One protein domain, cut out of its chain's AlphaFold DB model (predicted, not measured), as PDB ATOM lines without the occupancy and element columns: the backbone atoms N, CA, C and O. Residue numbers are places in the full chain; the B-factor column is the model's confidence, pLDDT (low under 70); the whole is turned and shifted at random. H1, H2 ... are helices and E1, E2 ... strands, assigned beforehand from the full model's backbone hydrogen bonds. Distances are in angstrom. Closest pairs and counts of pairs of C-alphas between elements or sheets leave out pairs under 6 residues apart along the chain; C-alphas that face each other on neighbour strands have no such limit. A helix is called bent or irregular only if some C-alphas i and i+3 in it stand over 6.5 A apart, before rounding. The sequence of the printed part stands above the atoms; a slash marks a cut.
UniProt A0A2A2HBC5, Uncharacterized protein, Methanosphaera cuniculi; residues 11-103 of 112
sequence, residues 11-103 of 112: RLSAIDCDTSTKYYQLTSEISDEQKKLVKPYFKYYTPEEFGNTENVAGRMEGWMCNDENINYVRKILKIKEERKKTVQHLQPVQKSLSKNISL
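Overview. This is residues 11 to 103 of the 112 residues of an uncharacterized protein of Methanosphaera cuniculi (UniProt A0A2A2HBC5). A strongly twisted, curled sheet of five short strands forms a small body, with two helices, H1 and H2, side by side near one end of it; H2 packs on E2, and H1 only grazes the sheet. From this body a tail sticks out, residues 82 to 103, ending in the helix H3, and it makes much of the length. The printed part has 93 residues, with three named helices and five named strands in the order E1, E2, H1, E3, E4, E5, H2, H3; the class is mixed, helices and strands. The sheet's order is E3, E5, E2, E1, E4, all antiparallel. The whole is only just loose, close to compact, with a radius of gyration of the C-alphas of 15.2 A and spans of 53 by 34 by 18 A.

Arrangement. In the sheet, E1, residues 11 to 16, and E2, residues 22 to 26, form a hairpin, with N 13 and O 23 2.8 A apart. On the other side of E1 is the edge strand E4, residues 56 to 58, with N 15 and O 57 2.9 A apart. E5, residues 62 to 66, has staggered pairing: its residues 65 to 66 pair with E2, N 24 and O 65 being 2.8 A apart, and its residues 62 to 64 with the edge strand E3, residues 43 to 45, N 45 and O 62 being 2.9 A apart. H2, residues 67 to 76, is on the sheet at a height of 9.3 A, only just over E5, on which 3 of its C-alphas fall; it runs along the strands, at 14 degrees to E5 on the local plane. H1, residues 32 to 41, only grazes the sheet with its residues 38 to 41. E2, H1 and E3 form a split strand-helix-strand unit, two strands running the same way with E5 between them, and its crossover is right-handed. H1 and H2 touch at a shallow tilt of 29 degrees, opposite ways; their closest C-alphas, of Tyr 41 and Asn 69, are 5.9 A apart. H3, residues 91 to 103, touches no helix and is not on the sheet. Of the O i to N i+4 pairs, 4 of 6 are within hydrogen-bond range in H1, 4 of 6 in H2 and 1 of 9 in H3, where 4 of 10 O i to N i+3 pairs are.

Along the chain. E1 begins at C-alpha 11, (193.498, 191.655, 260.929), and is 15.1 A long; E2 is 13.6 A and E5 12.1 A. H1 is 14.8 A and irregular, C-alphas 37 and 40 being 7.3 A apart; H2 is 15.1 A and irregular, C-alphas 68 and 71 being 7.2 A apart. H3, 20.6 A long, ends at C-alpha 103, (172.268, 217.437, 269.551).

Size, cuts and confidence. The C-alphas of Glu 33 and Leu 103, the two farthest apart, are 53.2 A apart. The body without residues 82 to 103 spans 35 by 22 by 18 A. The printed part has no cut, and H2 to H3 is the long link, residues 77 to 90. The mean pLDDT of the printed part is 80.4; residues 81 to 103 are under 70.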
ATOM      1  N   ARG A  11     193.547 190.522 260.007       91.00
ATOM      2  CA  ARG A  11     193.498 191.655 260.929       91.00
ATOM      3  C   ARG A  11     192.895 192.863 260.225       91.00
ATOM      4  O   ARG A  11     193.295 193.189 259.115       91.00
ATOM      5  N   LEU A  12     191.974 193.546 260.902       92.44
ATOM      6  CA  LEU A  12     191.454 194.834 260.451       92.44
ATOM      7  C   LEU A  12     192.599 195.855 260.359       92.44
ATOM      8  O   LEU A  12     193.298 196.081 261.349       92.44
ATOM      9  N   SER A  13     192.777 196.440 259.179       92.19
ATOM     10  CA  SER A  13     193.826 197.419 258.889       92.19
ATOM     11  C   SER A  13     193.266 198.831 258.754       92.19
ATOM     12  O   SER A  13     193.789 199.744 259.393       92.19
ATOM     13  N   ALA A  14     192.166 198.993 258.014       92.88
ATOM     14  CA  ALA A  14     191.486 200.272 257.852       92.88
ATOM     15  C   ALA A  14     189.961 200.130 257.884       92.88
ATOM     16  O   ALA A  14     189.411 199.081 257.537       92.88
ATOM     17  N   ILE A  15     189.288 201.203 258.286       93.31
ATOM     18  CA  ILE A  15     187.850 201.406 258.131       93.31
ATOM     19  C   ILE A  15     187.663 202.729 257.401       93.31
ATOM     20  O   ILE A  15     188.083 203.767 257.908       93.31
ATOM     21  N   ASP A  16     187.014 202.685 256.248       91.62
ATOM     22  CA  ASP A  16     186.484 203.875 255.594       91.62
ATOM     23  C   ASP A  16     185.166 204.251 256.288       91.62
ATOM     24  O   ASP A  16     184.206 203.475 256.265       91.62
ATOM     25  N   CYS A  17     185.140 205.392 256.981       89.38
ATOM     26  CA  CYS A  17     183.973 205.814 257.753       89.38
ATOM     27  C   CYS A  17     182.836 206.334 256.868       89.38
ATOM     28  O   CYS A  17     181.687 206.279 257.305       89.38
ATOM     29  N   ASP A  18     183.127 206.764 255.639       88.12
ATOM     30  CA  ASP A  18     182.112 207.256 254.704       88.12
ATOM     31  C   ASP A  18     181.294 206.089 254.151       88.12
ATOM     32  O   ASP A  18     180.063 206.126 254.126       88.12
ATOM     33  N   THR A  19     181.973 205.007 253.761       89.94
ATOM     34  CA  THR A  19     181.316 203.819 253.194       89.94
ATOM     35  C   THR A  19     181.033 202.725 254.225       89.94
ATOM     36  O   THR A  19     180.346 201.750 253.927       89.94
ATOM     37  N   SER A  20     181.561 202.851 255.448       89.88
ATOM     38  CA  SER A  20     181.598 201.784 256.467       89.88
ATOM     39  C   SER A  20     182.349 200.508 256.036       89.88
ATOM     40  O   SER A  20     182.279 199.478 256.735       89.88
ATOM     41  N   THR A  21     183.095 200.576 254.925       91.38
ATOM     42  CA  THR A  21     183.885 199.470 254.370       91.38
ATOM     43  C   THR A  21     185.092 199.187 255.250       91.38
ATOM     44  O   THR A  21     185.799 200.090 255.700       91.38
ATOM     45  N   LYS A  22     185.354 197.903 255.496       94.00
ATOM     46  CA  LYS A  22     186.476 197.451 256.325       94.00
ATOM     47  C   LYS A  22     187.501 196.721 255.473       94.00
ATOM     48  O   LYS A  22     187.147 195.846 254.690       94.00
ATOM     49  N   TYR A  23     188.770 197.030 255.694       94.25
ATOM     50  CA  TYR A  23     189.899 196.475 254.957       94.25
ATOM     51  C   TYR A  23     190.769 195.623 255.875       94.25
ATOM     52  O   TYR A  23     191.088 196.022 256.998       94.25
ATOM     53  N   TYR A  24     191.168 194.443 255.403       94.62
ATOM     54  CA  TYR A  24     191.843 193.427 256.204       94.62
ATOM     55  C   TYR A  24     193.161 192.990 255.575       94.62
ATOM     56  O   TYR A  24     193.241 192.739 254.374       94.62
ATOM     57  N   GLN A  25     194.179 192.841 256.419       94.69
ATOM     58  CA  GLN A  25     195.508 192.341 256.071       94.69
ATOM     59  C   GLN A  25     195.742 190.966 256.685       94.69
ATOM     60  O   GLN A  25     195.195 190.640 257.742       94.69
ATOM     61  N   LEU A  26     196.588 190.162 256.047       93.00
ATOM     62  CA  LEU A  26     197.056 188.916 256.646       93.00
ATOM     63  C   LEU A  26     198.039 189.228 257.778       93.00
ATOM     64  O   LEU A  26     198.903 190.091 257.647       93.00
ATOM     65  N   THR A  27     197.912 188.522 258.899       90.31
ATOM     66  CA  THR A  27     198.819 188.654 260.055       90.31
ATOM     67  C   THR A  27     200.183 188.013 259.825       90.31
ATOM     68  O   THR A  27     201.095 188.195 260.629       90.31
ATOM     69  N   SER A  28     200.318 187.213 258.771       89.44
ATOM     70  CA  SER A  28     201.512 186.437 258.463       89.44
ATOM     71  C   SER A  28     201.642 186.270 256.959       89.44
ATOM     72  O   SER A  28     200.651 186.339 256.227       89.44
ATOM     73  N   GLU A  29     202.869 186.040 256.510       89.56
ATOM     74  CA  GLU A  29     203.126 185.695 255.120       89.56
ATOM     75  C   GLU A  29     202.495 184.342 254.773       89.56
ATOM     76  O   GLU A  29     202.349 183.451 255.611       89.56
ATOM     77  N   ILE A  30     202.094 184.216 253.513       89.81
ATOM     78  CA  ILE A  30     201.521 183.003 252.931       89.81
ATOM     79  C   ILE A  30     202.403 182.554 251.775       89.81
ATOM     80  O   ILE A  30     203.137 183.363 251.206       89.81
ATOM     81  N   SER A  31     202.320 181.278 251.402       92.44
ATOM     82  CA  SER A  31     203.086 180.772 250.261       92.44
ATOM     83  C   SER A  31     202.652 181.438 248.950       92.44
ATOM     84  O   SER A  31     201.521 181.913 248.820       92.44
ATOM     85  N   ASP A  32     203.514 181.418 247.933       92.31
ATOM     86  CA  ASP A  32     203.176 181.960 246.610       92.31
ATOM     87  C   ASP A  32     201.971 181.258 245.968       92.31
ATOM     88  O   ASP A  32     201.182 181.885 245.257       92.31
ATOM     89  N   GLU A  33     201.787 179.964 246.239       92.75
ATOM     90  CA  GLU A  33     200.608 179.211 245.804       92.75
ATOM     91  C   GLU A  33     199.333 179.764 246.444       92.75
ATOM     92  O   GLU A  33     198.365 180.074 245.750       92.75
ATOM     93  N   GLN A  34     199.351 179.970 247.762       91.94
ATOM     94  CA  GLN A  34     198.239 180.576 248.490       91.94
ATOM     95  C   GLN A  34     197.979 182.009 248.016       91.94
ATOM     96  O   GLN A  34     196.826 182.398 247.818       91.94
ATOM     97  N   LYS A  35     199.047 182.776 247.769       92.75
ATOM     98  CA  LYS A  35     198.982 184.147 247.259       92.75
ATOM     99  C   LYS A  35     198.293 184.204 245.901       92.75
ATOM    100  O   LYS A  35     197.442 185.065 245.702       92.75
ATOM    101  N   LYS A  36     198.590 183.268 244.990       93.94
ATOM    102  CA  LYS A  36     197.911 183.152 243.685       93.94
ATOM    103  C   LYS A  36     196.410 182.901 243.833       93.94
ATOM    104  O   LYS A  36     195.638 183.509 243.101       93.94
ATOM    105  N   LEU A  37     196.002 182.060 244.786       93.69
ATOM    106  CA  LEU A  37     194.589 181.731 245.006       93.69
ATOM    107  C   LEU A  37     193.782 182.913 245.553       93.69
ATOM    108  O   LEU A  37     192.632 183.098 245.164       93.69
ATOM    109  N   VAL A  38     194.370 183.718 246.444       94.12
ATOM    110  CA  VAL A  38     193.669 184.868 247.044       94.12
ATOM    111  C   VAL A  38     193.858 186.177 246.281       94.12
ATOM    112  O   VAL A  38     193.146 187.137 246.555       94.12
ATOM    113  N   LYS A  39     194.772 186.221 245.303       94.00
ATOM    114  CA  LYS A  39     195.051 187.401 244.470       94.00
ATOM    115  C   LYS A  39     193.797 188.074 243.886       94.00
ATOM    116  O   LYS A  39     193.781 189.297 243.901       94.00
ATOM    117  N   PRO A  40     192.752 187.362 243.419       95.69
ATOM    118  CA  PRO A  40     191.538 188.008 242.902       95.69
ATOM    119  C   PRO A  40     190.747 188.801 243.953       95.69
ATOM    120  O   PRO A  40     189.955 189.666 243.601       95.69
ATOM    121  N   TYR A  41     190.952 188.496 245.235       94.88
ATOM    122  CA  TYR A  41     190.232 189.077 246.370       94.88
ATOM    123  C   TYR A  41     191.048 190.131 247.119       94.88
ATOM    124  O   TYR A  41     190.544 190.759 248.049       94.88
ATOM    125  N   PHE A  42     192.318 190.289 246.751       94.94
ATOM    126  CA  PHE A  42     193.223 191.245 247.358       94.94
ATOM    127  C   PHE A  42     193.676 192.280 246.344       94.94
ATOM    128  O   PHE A  42     194.005 191.969 245.200       94.94
ATOM    129  N   LYS A  43     193.819 193.507 246.824       94.06
ATOM    130  CA  LYS A  43     194.370 194.622 246.068       94.06
ATOM    131  C   LYS A  43     195.407 195.335 246.923       94.06
ATOM    132  O   LYS A  43     195.342 195.295 248.151       94.06
ATOM    133  N   TYR A  44     196.407 195.921 246.276       94.75
ATOM    134  CA  TYR A  44     197.298 196.848 246.956       94.75
ATOM    135  C   TYR A  44     196.635 198.222 246.961       94.75
ATOM    136  O   TYR A  44     196.488 198.813 245.896       94.75
ATOM    137  N   TYR A  45     196.198 198.666 248.134       93.44
ATOM    138  CA  TYR A  45     195.571 199.968 248.318       93.44
ATOM    139  C   TYR A  45     196.628 201.014 248.649       93.44
ATOM    140  O   TYR A  45     197.585 200.733 249.378       93.44
ATOM    141  N   THR A  46     196.418 202.219 248.135       93.88
ATOM    142  CA  THR A  46     197.156 203.431 248.497       93.88
ATOM    143  C   THR A  46     196.177 204.463 249.059       93.88
ATOM    144  O   THR A  46     194.982 204.370 248.776       93.88
ATOM    145  N   PRO A  47     196.641 205.459 249.839       91.94
ATOM    146  CA  PRO A  47     195.774 206.517 250.365       91.94
ATOM    147  C   PRO A  47     194.940 207.233 249.292       91.94
ATOM    148  O   PRO A  47     193.800 207.588 249.556       91.94
ATOM    149  N   GLU A  48     195.463 207.375 248.074       90.19
ATOM    150  CA  GLU A  48     194.775 208.007 246.936       90.19
ATOM    151  C   GLU A  48     193.512 207.258 246.482       90.19
ATOM    152  O   GLU A  48     192.638 207.844 245.848       90.19
ATOM    153  N   GLU A  49     193.398 205.965 246.797       88.19
ATOM    154  CA  GLU A  49     192.207 205.175 246.471       88.19
ATOM    155  C   GLU A  49     191.055 205.398 247.456       88.19
ATOM    156  O   GLU A  49     189.932 204.960 247.203       88.19
ATOM    157  N   PHE A  50     191.324 206.066 248.579       86.69
ATOM    158  CA  PHE A  50     190.316 206.442 249.557       86.69
ATOM    159  C   PHE A  50     189.843 207.856 249.228       86.69
ATOM    160  O   PHE A  50     190.629 208.799 249.246       86.69
ATOM    161  N   GLY A  51     188.549 208.010 248.931       84.62
ATOM    162  CA  GLY A  51     187.993 209.295 248.493       84.62
ATOM    163  C   GLY A  51     188.203 210.426 249.503       84.62
ATOM    164  O   GLY A  51     188.466 211.558 249.109       84.62
ATOM    165  N   ASN A  52     188.141 210.107 250.798       88.00
ATOM    166  CA  ASN A  52     188.422 211.038 251.880       88.00
ATOM    167  C   ASN A  52     189.357 210.397 252.910       88.00
ATOM    168  O   ASN A  52     188.924 209.710 253.835       88.00
ATOM    169  N   THR A  53     190.657 210.643 252.769       87.25
ATOM    170  CA  THR A  53     191.685 210.089 253.660       87.25
ATOM    171  C   THR A  53     191.530 210.523 255.120       87.25
ATOM    172  O   THR A  53     191.999 209.816 256.008       87.25
ATOM    173  N   GLU A  54     190.879 211.661 255.391       88.12
ATOM    174  CA  GLU A  54     190.647 212.157 256.757       88.12
ATOM    175  C   GLU A  54     189.568 211.355 257.496       88.12
ATOM    176  O   GLU A  54     189.598 211.265 258.723       88.12
ATOM    177  N   ASN A  55     188.661 210.709 256.753       90.94
ATOM    178  CA  ASN A  55     187.612 209.843 257.294       90.94
ATOM    179  C   ASN A  55     187.974 208.353 257.263       90.94
ATOM    180  O   ASN A  55     187.114 207.490 257.461       90.94
ATOM    181  N   VAL A  56     189.250 208.016 257.073       89.38
ATOM    182  CA  VAL A  56     189.720 206.634 257.187       89.38
ATOM    183  C   VAL A  56     190.437 206.425 258.512       89.38
ATOM    184  O   VAL A  56     191.467 207.025 258.802       89.38
ATOM    185  N   ALA A  57     189.926 205.495 259.313       90.25
ATOM    186  CA  ALA A  57     190.587 205.064 260.535       90.25
ATOM    187  C   ALA A  57     191.519 203.881 260.241       90.25
ATOM    188  O   ALA A  57     191.057 202.815 259.836       90.25
ATOM    189  N   GLY A  58     192.820 204.029 260.506       90.88
ATOM    190  CA  GLY A  58     193.806 202.945 260.403       90.88
ATOM    191  C   GLY A  58     194.821 203.134 259.274       90.88
ATOM    192  O   GLY A  58     195.154 204.258 258.910       90.88
ATOM    193  N   ARG A  59     195.377 202.032 258.756       91.94
ATOM    194  CA  ARG A  59     196.417 202.056 257.717       91.94
ATOM    195  C   ARG A  59     195.800 201.855 256.332       91.94
ATOM    196  O   ARG A  59     195.403 200.750 255.986       91.94
ATOM    197  N   MET A  60     195.794 202.923 255.540       90.44
ATOM    198  CA  MET A  60     195.291 202.945 254.158       90.44
ATOM    199  C   MET A  60     196.197 202.235 253.148       90.44
ATOM    200  O   MET A  60     195.749 201.855 252.074       90.44
ATOM    201  N   GLU A  61     197.468 202.023 253.480       93.62
ATOM    202  CA  GLU A  61     198.425 201.425 252.553       93.62
ATOM    203  C   GLU A  61     198.641 199.928 252.806       93.62
ATOM    204  O   GLU A  61     198.898 199.480 253.933       93.62
ATOM    205  N   GLY A  62     198.594 199.151 251.725       93.12
ATOM    206  CA  GLY A  62     199.083 197.779 251.703       93.12
ATOM    207  C   GLY A  62     198.188 196.799 250.959       93.12
ATOM    208  O   GLY A  62     197.168 197.145 250.371       93.12
ATOM    209  N   TRP A  63     198.580 195.527 251.003       94.94
ATOM    210  CA  TRP A  63     197.861 194.444 250.340       94.94
ATOM    211  C   TRP A  63     196.707 193.947 251.215       94.94
ATOM    212  O   TRP A  63     196.935 193.297 252.236       94.94
ATOM    213  N   MET A  64     195.477 194.291 250.836       95.06
ATOM    214  CA  MET A  64     194.282 194.102 251.666       95.06
ATOM    215  C   MET A  64     193.121 193.507 250.876       95.06
ATOM    216  O   MET A  64     193.061 193.632 249.652       95.06
ATOM    217  N   CYS A  65     192.169 192.907 251.588       95.12
ATOM    218  CA  CYS A  65     190.844 192.582 251.067       95.12
ATOM    219  C   CYS A  65     189.762 193.377 251.813       95.12
ATOM    220  O   CYS A  65     189.938 193.717 252.984       95.12
ATOM    221  N   ASN A  66     188.655 193.685 251.138       93.25
ATOM    222  CA  ASN A  66     187.483 194.292 251.773       93.25
ATOM    223  C   ASN A  66     186.651 193.231 252.527       93.25
ATOM    224  O   ASN A  66     186.894 192.023 252.417       93.25
ATOM    225  N   ASP A  67     185.662 193.670 253.302       90.81
ATOM    226  CA  ASP A  67     184.815 192.796 254.116       90.81
ATOM    227  C   ASP A  67     183.959 191.818 253.311       90.81
ATOM    228  O   ASP A  67     183.804 190.664 253.724       90.81
ATOM    229  N   GLU A  68     183.503 192.226 252.130       92.12
ATOM    230  CA  GLU A  68     182.804 191.360 251.172       92.12
ATOM    231  C   GLU A  68     183.628 190.115 250.803       92.12
ATOM    232  O   GLU A  68     183.091 189.015 250.634       92.12
ATOM    233  N   ASN A  69     184.954 190.263 250.740       92.44
ATOM    234  CA  ASN A  69     185.863 189.220 250.288       92.44
ATOM    235  C   ASN A  69     186.445 188.340 251.406       92.44
ATOM    236  O   ASN A  69     187.017 187.279 251.125       92.44
ATOM    237  N   ILE A  70     186.259 188.707 252.681       89.62
ATOM    238  CA  ILE A  70     186.805 187.965 253.835       89.62
ATOM    239  C   ILE A  70     186.420 186.488 253.796       89.62
ATOM    240  O   ILE A  70     187.255 185.615 254.044       89.62
ATOM    241  N   ASN A  71     185.151 186.190 253.522       88.69
ATOM    242  CA  ASN A  71     184.642 184.823 253.610       88.69
ATOM    243  C   ASN A  71     185.279 183.905 252.560       88.69
ATOM    244  O   ASN A  71     185.547 182.739 252.855       88.69
ATOM    245  N   TYR A  72     185.570 184.424 251.365       91.19
ATOM    246  CA  TYR A  72     186.275 183.680 250.321       91.19
ATOM    247  C   TYR A  72     187.725 183.423 250.725       91.19
ATOM    248  O   TYR A  72     188.174 182.276 250.726       91.19
ATOM    249  N   VAL A  73     188.425 184.466 251.178       90.81
ATOM    250  CA  VAL A  73     189.822 184.377 251.619       90.81
ATOM    251  C   VAL A  73     189.980 183.384 252.770       90.81
ATOM    252  O   VAL A  73     190.860 182.526 252.730       90.81
ATOM    253  N   ARG A  74     189.100 183.436 253.778       89.94
ATOM    254  CA  ARG A  74     189.128 182.502 254.916       89.94
ATOM    255  C   ARG A  74     188.959 181.054 254.482       89.94
ATOM    256  O   ARG A  74     189.669 180.190 254.992       89.94
ATOM    257  N   LYS A  75     188.045 180.784 253.544       89.19
ATOM    258  CA  LYS A  75     187.826 179.435 253.002       89.19
ATOM    259  C   LYS A  75     189.055 178.933 252.247       89.19
ATOM    260  O   LYS A  75     189.496 177.816 252.505       89.19
ATOM    261  N   ILE A  76     189.629 179.762 251.373       91.44
ATOM    262  CA  ILE A  76     190.811 179.419 250.567       91.44
ATOM    263  C   ILE A  76     192.022 179.135 251.461       91.44
ATOM    264  O   ILE A  76     192.671 178.100 251.324       91.44
ATOM    265  N   LEU A  77     192.296 180.025 252.418       89.44
ATOM    266  CA  LEU A  77     193.447 179.924 253.318       89.44
ATOM    267  C   LEU A  77     193.199 179.010 254.525       89.44
ATOM    268  O   LEU A  77     194.082 178.851 255.364       89.44
ATOM    269  N   LYS A  78     192.004 178.415 254.633       87.88
ATOM    270  CA  LYS A  78     191.577 177.572 255.762       87.88
ATOM    271  C   LYS A  78     191.773 178.257 257.126       87.88
ATOM    272  O   LYS A  78     192.049 177.597 258.130       87.88
ATOM    273  N   ILE A  79     191.600 179.580 257.174       84.06
ATOM    274  CA  ILE A  79     191.668 180.370 258.409       84.06
ATOM    275  C   ILE A  79     190.428 180.029 259.235       84.06
ATOM    276  O   ILE A  79     189.305 180.394 258.877       84.06
ATOM    277  N   LYS A  80     190.619 179.300 260.339       72.81
ATOM    278  CA  LYS A  80     189.529 178.980 261.270       72.81
ATOM    279  C   LYS A  80     189.012 180.263 261.911       72.81
ATOM    280  O   LYS A  80     189.799 181.062 262.412       72.81
ATOM    281  N   GLU A  81     187.692 180.416 261.943       62.81
ATOM    282  CA  GLU A  81     187.034 181.506 262.655       62.81
ATOM    283  C   GLU A  81     187.409 181.428 264.145       62.81
ATOM    284  O   GLU A  81     187.043 180.485 264.854       62.81
ATOM    285  N   GLU A  82     188.194 182.388 264.631       55.81
ATOM    286  CA  GLU A  82     188.416 182.534 266.065       55.81
ATOM    287  C   GLU A  82     187.111 183.037 266.671       55.81
ATOM    288  O   GLU A  82     186.679 184.160 266.409       55.81
ATOM    289  N   ARG A  83     186.428 182.158 267.415       45.59
ATOM    290  CA  ARG A  83     185.137 182.432 268.054       45.59
ATOM    291  C   ARG A  83     185.145 183.807 268.737       45.59
ATOM    292  O   ARG A  83     185.760 183.985 269.782       45.59
ATOM    293  N   LYS A  84     184.412 184.743 268.124       47.06
ATOM    294  CA  LYS A  84     183.789 185.968 268.655       47.06
ATOM    295  C   LYS A  84     184.017 186.244 270.155       47.06
ATOM    296  O   LYS A  84     183.107 186.054 270.957       47.06
ATOM    297  N   LYS A  85     185.176 186.788 270.535       47.28
ATOM    298  CA  LYS A  85     185.309 187.555 271.794       47.28
ATOM    299  C   LYS A  85     185.561 189.052 271.588       47.28
ATOM    300  O   LYS A  85     185.436 189.814 272.534       47.28
ATOM    301  N   THR A  86     185.794 189.506 270.354       43.62
ATOM    302  CA  THR A  86     186.246 190.890 270.085       43.62
ATOM    303  C   THR A  86     185.174 191.802 269.469       43.62
ATOM    304  O   THR A  86     185.453 192.946 269.140       43.62
ATOM    305  N   VAL A  87     183.922 191.348 269.321       44.25
ATOM    306  CA  VAL A  87     182.831 192.212 268.808       44.25
ATOM    307  C   VAL A  87     182.214 193.084 269.915       44.25
ATOM    308  O   VAL A  87     181.631 194.123 269.622       44.25
ATOM    309  N   GLN A  88     182.399 192.736 271.194       44.53
ATOM    310  CA  GLN A  88     181.831 193.510 272.307       44.53
ATOM    311  C   GLN A  88     182.569 194.825 272.606       44.53
ATOM    312  O   GLN A  88     181.997 195.682 273.271       44.53
ATOM    313  N   HIS A  89     183.787 195.037 272.088       45.84
ATOM    314  CA  HIS A  89     184.544 196.264 272.376       45.84
ATOM    315  C   HIS A  89     184.419 197.376 271.324       45.84
ATOM    316  O   HIS A  89     184.713 198.522 271.646       45.84
ATOM    317  N   LEU A  90     183.934 197.082 270.110       46.03
ATOM    318  CA  LEU A  90     183.761 198.093 269.048       46.03
ATOM    319  C   LEU A  90     182.316 198.599 268.896       46.03
ATOM    320  O   LEU A  90     182.106 199.688 268.369       46.03
ATOM    321  N   GLN A  91     181.319 197.876 269.423       47.34
ATOM    322  CA  GLN A  91     179.935 198.365 269.487       47.34
ATOM    323  C   GLN A  91     179.730 199.669 270.290       47.34
ATOM    324  O   GLN A  91     178.874 200.457 269.884       47.34
ATOM    325  N   PRO A  92     180.465 199.970 271.384       49.47
ATOM    326  CA  PRO A  92     180.252 201.236 272.082       49.47
ATOM    327  C   PRO A  92     180.772 202.468 271.319       49.47
ATOM    328  O   PRO A  92     180.248 203.550 271.558       49.47
ATOM    329  N   VAL A  93     181.713 202.333 270.371       49.62
ATOM    330  CA  VAL A  93     182.260 203.488 269.621       49.62
ATOM    331  C   VAL A  93     181.289 203.988 268.542       49.62
ATOM    332  O   VAL A  93     181.150 205.190 268.338       49.62
ATOM    333  N   GLN A  94     180.526 203.092 267.907       44.22
ATOM    334  CA  GLN A  94     179.481 203.497 266.953       44.22
ATOM    335  C   GLN A  94     178.306 204.224 267.634       44.22
ATOM    336  O   GLN A  94     177.660 205.078 267.024       44.22
ATOM    337  N   LYS A  95     178.039 203.918 268.912       48.66
ATOM    338  CA  LYS A  95     176.958 204.537 269.695       48.66
ATOM    339  C   LYS A  95     177.298 205.929 270.233       48.66
ATOM    340  O   LYS A  95     176.381 206.699 270.508       48.66
ATOM    341  N   SER A  96     178.577 206.265 270.406       47.19
ATOM    342  CA  SER A  96     178.991 207.586 270.898       47.19
ATOM    343  C   SER A  96     179.065 208.649 269.796       47.19
ATOM    344  O   SER A  96     178.807 209.813 270.085       47.19
ATOM    345  N   LEU A  97     179.324 208.274 268.538       46.88
ATOM    346  CA  LEU A  97     179.309 209.215 267.402       46.88
ATOM    347  C   LEU A  97     177.887 209.566 266.936       46.88
ATOM    348  O   LEU A  97     177.592 210.725 266.659       46.88
ATOM    349  N   SER A  98     176.962 208.603 266.956       47.09
ATOM    350  CA  SER A  98     175.551 208.826 266.592       47.09
ATOM    351  C   SER A  98     174.764 209.654 267.620       47.09
ATOM    352  O   SER A  98     173.732 210.229 267.285       47.09
ATOM    353  N   LYS A  99     175.259 209.788 268.859       44.59
ATOM    354  CA  LYS A  99     174.650 210.661 269.879       44.59
ATOM    355  C   LYS A  99     175.021 212.140 269.735       44.59
ATOM    356  O   LYS A  99     174.269 212.974 270.223       44.59
ATOM    357  N   ASN A 100     176.138 212.466 269.081       45.09
ATOM    358  CA  ASN A 100     176.561 213.861 268.898       45.09
ATOM    359  C   ASN A 100     175.866 214.541 267.712       45.09
ATOM    360  O   ASN A 100     175.600 215.735 267.776       45.09
ATOM    361  N   ILE A 101     175.491 213.784 266.677       47.19
ATOM    362  CA  ILE A 101     174.740 214.328 265.533       47.19
ATOM    363  C   ILE A 101     173.312 214.726 265.956       47.19
ATOM    364  O   ILE A 101     172.779 215.717 265.483       47.19
ATOM    365  N   SER A 102     172.718 214.036 266.938       41.53
ATOM    366  CA  SER A 102     171.353 214.328 267.408       41.53
ATOM    367  C   SER A 102     171.216 215.587 268.284       41.53
ATOM    368  O   SER A 102     170.090 215.927 268.643       41.53
ATOM    369  N   LEU A 103     172.310 216.252 268.676       45.91
ATOM    370  CA  LEU A 103     172.268 217.437 269.551       45.91
ATOM    371  C   LEU A 103     172.531 218.764 268.821       45.91
ATOM    372  O   LEU A 103     172.235 219.812 269.389       45.91
TER     373      LEU A 103